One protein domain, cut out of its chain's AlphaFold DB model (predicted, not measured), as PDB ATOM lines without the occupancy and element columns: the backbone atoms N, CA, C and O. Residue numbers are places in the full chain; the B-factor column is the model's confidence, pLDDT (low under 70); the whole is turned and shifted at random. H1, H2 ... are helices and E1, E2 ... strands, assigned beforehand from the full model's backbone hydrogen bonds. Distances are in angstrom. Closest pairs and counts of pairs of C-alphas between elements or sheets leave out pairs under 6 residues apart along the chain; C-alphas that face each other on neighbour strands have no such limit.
ATOM      1  N   LYS A  23     -82.704   7.662   4.853       97.56
ATOM      2  CA  LYS A  23     -82.895   6.694   5.943       97.56
ATOM      3  C   LYS A  23     -82.285   5.338   5.610       97.56
ATOM      4  O   LYS A  23     -81.993   5.034   4.452       97.56
ATOM      5  N   ASN A  24     -82.127   4.500   6.631       97.81
ATOM      6  CA  ASN A  24     -81.767   3.106   6.425       97.81
ATOM      7  C   ASN A  24     -82.854   2.400   5.611       97.81
ATOM      8  O   ASN A  24     -84.048   2.549   5.878       97.81
ATOM      9  N   ALA A  25     -82.429   1.574   4.659       97.12
ATOM     10  CA  ALA A  25     -83.317   0.657   3.960       97.12
ATOM     11  C   ALA A  25     -83.630  -0.553   4.861       97.12
ATOM     12  O   ALA A  25     -83.074  -1.636   4.675       97.12
ATOM     13  N   ASP A  26     -84.471  -0.322   5.870       97.06
ATOM     14  CA  ASP A  26     -85.027  -1.337   6.768       97.06
ATOM     15  C   ASP A  26     -86.453  -1.667   6.304       97.06
ATOM     16  O   ASP A  26     -87.373  -0.864   6.482       97.06
ATOM     17  N   LEU A  27     -86.635  -2.818   5.654       96.00
ATOM     18  CA  LEU A  27     -87.884  -3.185   4.982       96.00
ATOM     19  C   LEU A  27     -88.268  -4.632   5.286       96.00
ATOM     20  O   LEU A  27     -87.412  -5.509   5.386       96.00
ATOM     21  N   ILE A  28     -89.570  -4.883   5.341       95.31
ATOM     22  CA  ILE A  28     -90.142  -6.225   5.235       95.31
ATOM     23  C   ILE A  28     -90.945  -6.297   3.941       95.31
ATOM     24  O   ILE A  28     -91.606  -5.330   3.561       95.31
ATOM     25  N   ILE A  29     -90.852  -7.429   3.255       95.25
ATOM     26  CA  ILE A  29     -91.585  -7.706   2.028       95.25
ATOM     27  C   ILE A  29     -92.506  -8.883   2.317       95.25
ATOM     28  O   ILE A  29     -92.066  -9.903   2.840       95.25
ATOM     29  N   MET A  30     -93.775  -8.730   1.969       93.75
ATOM     30  CA  MET A  30     -94.828  -9.725   2.148       93.75
ATOM     31  C   MET A  30     -95.659  -9.789   0.870       93.75
ATOM     32  O   MET A  30     -95.756  -8.798   0.145       93.75
ATOM     33  N   GLU A  31     -96.233 -10.953   0.587       94.06
ATOM     34  CA  GLU A  31     -97.068 -11.154  -0.605       94.06
ATOM     35  C   GLU A  31     -98.520 -10.728  -0.369       94.06
ATOM     36  O   GLU A  31     -99.214 -10.308  -1.292       94.06
ATOM     37  N   GLN A  32     -98.968 -10.813   0.884       94.06
ATOM     38  CA  GLN A  32    -100.339 -10.538   1.292       94.06
ATOM     39  C   GLN A  32    -100.486  -9.103   1.812       94.06
ATOM     40  O   GLN A  32     -99.558  -8.542   2.394       94.06
ATOM     41  N   ASN A  33    -101.659  -8.495   1.620       91.12
ATOM     42  CA  ASN A  33    -101.930  -7.139   2.089       91.12
ATOM     43  C   ASN A  33    -102.239  -7.132   3.604       91.12
ATOM     44  O   ASN A  33    -103.301  -7.613   4.003       91.12
ATOM     45  N   PRO A  34    -101.399  -6.513   4.456       89.56
ATOM     46  CA  PRO A  34    -101.609  -6.503   5.905       89.56
ATOM     47  C   PRO A  34    -102.789  -5.627   6.351       89.56
ATOM     48  O   PRO A  34    -103.180  -5.668   7.514       89.56
ATOM     49  N   LEU A  35    -103.339  -4.797   5.455       89.44
ATOM     50  CA  LEU A  35    -104.553  -4.023   5.719       89.44
ATOM     51  C   LEU A  35    -105.827  -4.869   5.576       89.44
ATOM     52  O   LEU A  35    -106.859  -4.482   6.118       89.44
ATOM     53  N   GLU A  36    -105.749  -5.985   4.851       91.25
ATOM     54  CA  GLU A  36    -106.840  -6.956   4.693       91.25
ATOM     55  C   GLU A  36    -106.693  -8.112   5.688       91.25
ATOM     56  O   GLU A  36    -107.672  -8.496   6.322       91.25
ATOM     57  N   HIS A  37    -105.466  -8.614   5.866       86.94
ATOM     58  CA  HIS A  37    -105.145  -9.745   6.739       86.94
ATOM     59  C   HIS A  37    -103.916  -9.422   7.589       86.94
ATOM     60  O   HIS A  37    -102.786  -9.443   7.099       86.94
ATOM     61  N   ILE A  38    -104.115  -9.092   8.868       88.19
ATOM     62  CA  ILE A  38    -103.023  -8.646   9.750       88.19
ATOM     63  C   ILE A  38    -101.967  -9.742   9.972       88.19
ATOM     64  O   ILE A  38    -100.798  -9.443  10.217       88.19
ATOM     65  N   GLU A  39    -102.362 -11.006   9.814       87.81
ATOM     66  CA  GLU A  39    -101.521 -12.201   9.881       87.81
ATOM     67  C   GLU A  39    -100.423 -12.205   8.810       87.81
ATOM     68  O   GLU A  39     -99.405 -12.873   8.987       87.81
ATOM     69  N   ALA A  40    -100.570 -11.412   7.740       90.56
ATOM     70  CA  ALA A  40     -99.522 -11.189   6.744       90.56
ATOM     71  C   ALA A  40     -98.222 -10.651   7.370       90.56
ATOM     72  O   ALA A  40     -97.135 -10.872   6.842       90.56
ATOM     73  N   LEU A  41     -98.300  -9.987   8.530       89.56
ATOM     74  CA  LEU A  41     -97.119  -9.546   9.277       89.56
ATOM     75  C   LEU A  41     -96.304 -10.710   9.874       89.56
ATOM     76  O   LEU A  41     -95.140 -10.510  10.221       89.56
ATOM     77  N   SER A  42     -96.886 -11.909   9.971       89.31
ATOM     78  CA  SER A  42     -96.232 -13.137  10.449       89.31
ATOM     79  C   SER A  42     -95.642 -13.995   9.325       89.31
ATOM     80  O   SER A  42     -94.930 -14.967   9.608       89.31
ATOM     81  N   ASP A  43     -95.945 -13.662   8.068       90.81
ATOM     82  CA  ASP A  43     -95.535 -14.395   6.869       90.81
ATOM     83  C   ASP A  43     -94.744 -13.480   5.924       90.81
ATOM     84  O   ASP A  43     -95.257 -12.874   4.983       90.81
ATOM     85  N   ILE A  44     -93.463 -13.318   6.250       93.88
ATOM     86  CA  ILE A  44     -92.564 -12.395   5.564       93.88
ATOM     87  C   ILE A  44     -91.772 -13.147   4.498       93.88
ATOM     88  O   ILE A  44     -91.000 -14.052   4.812       93.88
ATOM     89  N   ALA A  45     -91.902 -12.706   3.249       95.44
ATOM     90  CA  ALA A  45     -91.164 -13.258   2.121       95.44
ATOM     91  C   ALA A  45     -89.677 -12.889   2.190       95.44
ATOM     92  O   ALA A  45     -88.814 -13.740   2.007       95.44
ATOM     93  N   MET A  46     -89.358 -11.620   2.472       96.94
ATOM     94  CA  MET A  46     -87.976 -11.135   2.549       96.94
ATOM     95  C   MET A  46     -87.818 -10.031   3.595       96.94
ATOM     96  O   MET A  46     -88.750  -9.276   3.875       96.94
ATOM     97  N   VAL A  47     -86.601  -9.883   4.116       97.25
ATOM     98  CA  VAL A  47     -86.236  -8.793   5.030       97.25
ATOM     99  C   VAL A  47     -85.025  -8.060   4.474       97.25
ATOM    100  O   VAL A  47     -84.044  -8.683   4.081       97.25
ATOM    101  N   MET A  48     -85.061  -6.732   4.463       97.62
ATOM    102  CA  MET A  48     -83.898  -5.894   4.199       97.62
ATOM    103  C   MET A  48     -83.490  -5.176   5.481       97.62
ATOM    104  O   MET A  48     -84.324  -4.540   6.120       97.62
ATOM    105  N   VAL A  49     -82.211  -5.262   5.851       96.81
ATOM    106  CA  VAL A  49     -81.654  -4.574   7.026       96.81
ATOM    107  C   VAL A  49     -80.504  -3.688   6.575       96.81
ATOM    108  O   VAL A  49     -79.475  -4.187   6.107       96.81
ATOM    109  N   LYS A  50     -80.666  -2.366   6.703       95.88
ATOM    110  CA  LYS A  50     -79.682  -1.369   6.247       95.88
ATOM    111  C   LYS A  50     -79.185  -1.626   4.814       95.88
ATOM    112  O   LYS A  50     -77.991  -1.529   4.542       95.88
ATOM    113  N   GLY A  51     -80.091  -2.007   3.914       96.38
ATOM    114  CA  GLY A  51     -79.768  -2.309   2.514       96.38
ATOM    115  C   GLY A  51     -79.251  -3.726   2.237       96.38
ATOM    116  O   GLY A  51     -79.064  -4.077   1.075       96.38
ATOM    117  N   ASN A  52     -79.055  -4.567   3.257       97.44
ATOM    118  CA  ASN A  52     -78.670  -5.968   3.074       97.44
ATOM    119  C   ASN A  52     -79.922  -6.838   2.975       97.44
ATOM    120  O   ASN A  52     -80.725  -6.866   3.910       97.44
ATOM    121  N   LEU A  53     -80.087  -7.537   1.853       97.69
ATOM    122  CA  LEU A  53     -81.255  -8.373   1.594       97.69
ATOM    123  C   LEU A  53     -81.073  -9.787   2.153       97.69
ATOM    124  O   LEU A  53     -80.124 -10.490   1.811       97.69
ATOM    125  N   ILE A  54     -82.047 -10.220   2.944       97.50
ATOM    126  CA  ILE A  54     -82.244 -11.591   3.404       97.50
ATOM    127  C   ILE A  54     -83.433 -12.148   2.616       97.50
ATOM    128  O   ILE A  54     -84.584 -11.802   2.887       97.50
ATOM    129  N   GLN A  55     -83.140 -12.975   1.609       96.38
ATOM    130  CA  GLN A  55     -84.152 -13.497   0.680       96.38
ATOM    131  C   GLN A  55     -85.071 -14.549   1.306       96.38
ATOM    132  O   GLN A  55     -86.206 -14.694   0.881       96.38
ATOM    133  N   THR A  56     -84.578 -15.296   2.289       95.12
ATOM    134  CA  THR A  56     -85.324 -16.362   2.965       95.12
ATOM    135  C   THR A  56     -85.039 -16.278   4.464       95.12
ATOM    136  O   THR A  56     -84.116 -16.927   4.966       95.12
ATOM    137  N   PRO A  57     -85.753 -15.404   5.197       94.31
ATOM    138  CA  PRO A  57     -85.508 -15.209   6.618       94.31
ATOM    139  C   PRO A  57     -85.869 -16.470   7.413       94.31
ATOM    140  O   PRO A  57     -86.917 -17.077   7.215       94.31
ATOM    141  N   SER A  58     -85.008 -16.849   8.359       92.06
ATOM    142  CA  SER A  58     -85.357 -17.855   9.364       92.06
ATOM    143  C   SER A  58     -86.117 -17.174  10.499       92.06
ATOM    144  O   SER A  58     -85.602 -16.244  11.122       92.06
ATOM    145  N   VAL A  59     -87.348 -17.616  10.754       88.75
ATOM    146  CA  VAL A  59     -88.235 -17.014  11.756       88.75
ATOM    147  C   VAL A  59     -88.335 -17.929  12.969       88.75
ATOM    148  O   VAL A  59     -88.732 -19.087  12.859       88.75
ATOM    149  N   THR A  60     -88.008 -17.396  14.144       91.69
ATOM    150  CA  THR A  60     -88.327 -18.051  15.417       91.69
ATOM    151  C   THR A  60     -89.729 -17.631  15.835       91.69
ATOM    152  O   THR A  60     -89.988 -16.439  15.999       91.69
ATOM    153  N   ARG A  61     -90.633 -18.600  15.994       89.75
ATOM    154  CA  ARG A  61     -92.020 -18.362  16.415       89.75
ATOM    155  C   ARG A  61     -92.143 -18.494  17.931       89.75
ATOM    156  O   ARG A  61     -91.566 -19.404  18.526       89.75
ATOM    157  N   ILE A  62     -92.909 -17.593  18.535       93.81
ATOM    158  CA  ILE A  62     -93.269 -17.627  19.954       93.81
ATOM    159  C   ILE A  62     -94.768 -17.877  20.002       93.81
ATOM    160  O   ILE A  62     -95.537 -17.077  19.471       93.81
ATOM    161  N   LYS A  63     -95.177 -18.989  20.612       92.81
ATOM    162  CA  LYS A  63     -96.565 -19.454  20.560       92.81
ATOM    163  C   LYS A  63     -97.540 -18.409  21.100       92.81
ATOM    164  O   LYS A  63     -98.554 -18.144  20.478       92.81
ATOM    165  N   GLU A  64     -97.199 -17.776  22.213       93.75
ATOM    166  CA  GLU A  64     -98.027 -16.761  22.859       93.75
ATOM    167  C   GLU A  64     -98.239 -15.533  21.963       93.75
ATOM    168  O   GLU A  64     -99.282 -14.891  22.027       93.75
ATOM    169  N   VAL A  65     -97.255 -15.204  21.118       89.12
ATOM    170  CA  VAL A  65     -97.356 -14.097  20.158       89.12
ATOM    171  C   VAL A  65     -98.262 -14.488  18.994       89.12
ATOM    172  O   VAL A  65     -99.136 -13.706  18.626       89.12
ATOM    173  N   ASP A  66     -98.090 -15.699  18.460       89.56
ATOM    174  CA  ASP A  66     -98.942 -16.238  17.397       89.56
ATOM    175  C   ASP A  66    -100.407 -16.344  17.866       89.56
ATOM    176  O   ASP A  66    -101.307 -15.880  17.170       89.56
ATOM    177  N   ASP A  67    -100.652 -16.851  19.078       91.56
ATOM    178  CA  ASP A  67    -101.993 -16.965  19.666       91.56
ATOM    179  C   ASP A  67    -102.678 -15.589  19.780       91.56
ATOM    180  O   ASP A  67    -103.857 -15.449  19.451       91.56
ATOM    181  N   VAL A  68    -101.941 -14.549  20.197       89.50
ATOM    182  CA  VAL A  68    -102.473 -13.178  20.242       89.50
ATOM    183  C   VAL A  68    -102.781 -12.675  18.838       89.50
ATOM    184  O   VAL A  68    -103.869 -12.146  18.633       89.50
ATOM    185  N   LEU A  69    -101.874 -12.859  17.875       85.81
ATOM    186  CA  LEU A  69    -102.057 -12.416  16.490       85.81
ATOM    187  C   LEU A  69    -103.295 -13.039  15.837       85.81
ATOM    188  O   LEU A  69    -104.041 -12.325  15.174       85.81
ATOM    189  N   TYR A  70    -103.550 -14.323  16.083       84.62
ATOM    190  CA  TYR A  70    -104.726 -15.027  15.567       84.62
ATOM    191  C   TYR A  70    -106.016 -14.746  16.350       84.62
ATOM    192  O   TYR A  70    -107.091 -15.110  15.892       84.62
ATOM    193  N   SER A  71    -105.929 -14.109  17.523       84.31
ATOM    194  CA  SER A  71    -107.096 -13.725  18.333       84.31
ATOM    195  C   SER A  71    -107.665 -12.344  18.004       84.31
ATOM    196  O   SER A  71    -108.725 -11.987  18.518       84.31
ATOM    197  N   VAL A  72    -106.962 -11.535  17.198       71.56
ATOM    198  CA  VAL A  72    -107.361 -10.141  16.919       71.56
ATOM    199  C   VAL A  72    -108.538 -10.051  15.928       71.56
ATOM    200  O   VAL A  72    -108.963  -8.940  15.617       71.56
TER     201      VAL A  72
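AT A GLANCE: This is residues 23 to 72 of the 73 residues of the protein "Amidohydrolase" of Paenibacillus sp. FSL R5-192 (UniProt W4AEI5). A small sheet of three strands, E1, E2 and E3, makes one end of this loose model, and the two helices, H1 and H2, make the other. The chain runs from the sheet to H1, comes back through E2 and the hairpin of E2 and E3, and crosses again by residues 55 to 62 to H2, beyond H1. The printed part has 50 residues, with two named helices and three named strands in the order E1, H1, E2, E3, H2; the sheet's order is E1, E2, E3, antiparallel throughout. The class is mixed, helices and strands, with 24 residues, under half, in named elements. The whole is loose, with a radius of gyration of the C-alphas of 12.2 A and spans of 34 by 24 by 19 A.

HOW THE PARTS SIT: Start at E1, residues 27 to 29, an edge strand. Beside it find E2, residues 46 to 49, the inner strand, antiparallel at 174 degrees; N 27 and O 48 are within hydrogen-bond range at 2.9 A, and N 48 and O 27 at 2.8 A. A tight link leads from E2 to E3, residues 52 to 54, the other edge strand. E2 and E3 form a hairpin, antiparallel at 153 degrees, with N 49 and O 52 at 2.9 A and N 54 and O 47 at 2.8 A, within hydrogen-bond range. Look next at H1, residues 38 to 42, which is not on the sheet. H1 only just touches H2, residues 63 to 71, with 3 pairs of C-alphas within 8 A; the closest C-alphas, those of Glu 39 and Leu 69, are 6.6 A apart. H2 is not on the sheet and is apart from E1 and E2. In H2 every O i to N i+4 pair is within hydrogen-bond range; in H1 0 of 1 is, beside 2 of 2 O i to N i+3 pairs.

IN THESE COORDINATES: Find C-alpha 27 at (-87.884, -3.185, 4.982), where E1 begins; it ends at Ile 29. H1 runs from Ile 38 to Ser 42. E2 runs from C-alpha 46 at (-87.976, -11.135, 2.549) to Val 49, 10.2 A, and E3 from Asn 52 to Ile 54. H2 begins at Lys 63 and ends at C-alpha 71, at (-107.096, -13.725, 18.333), 12.2 A from its first C-alpha.

THE WHOLE: The two C-alphas farthest apart, those of Lys 23 and Ser 71, are 34.0 A apart. The printed part has no cut. No link is long; those from E1 to H1 and from E3 to H2 are short, with 8 residues each. The mean pLDDT of the printed part is 92.4, and no printed residue is under 70.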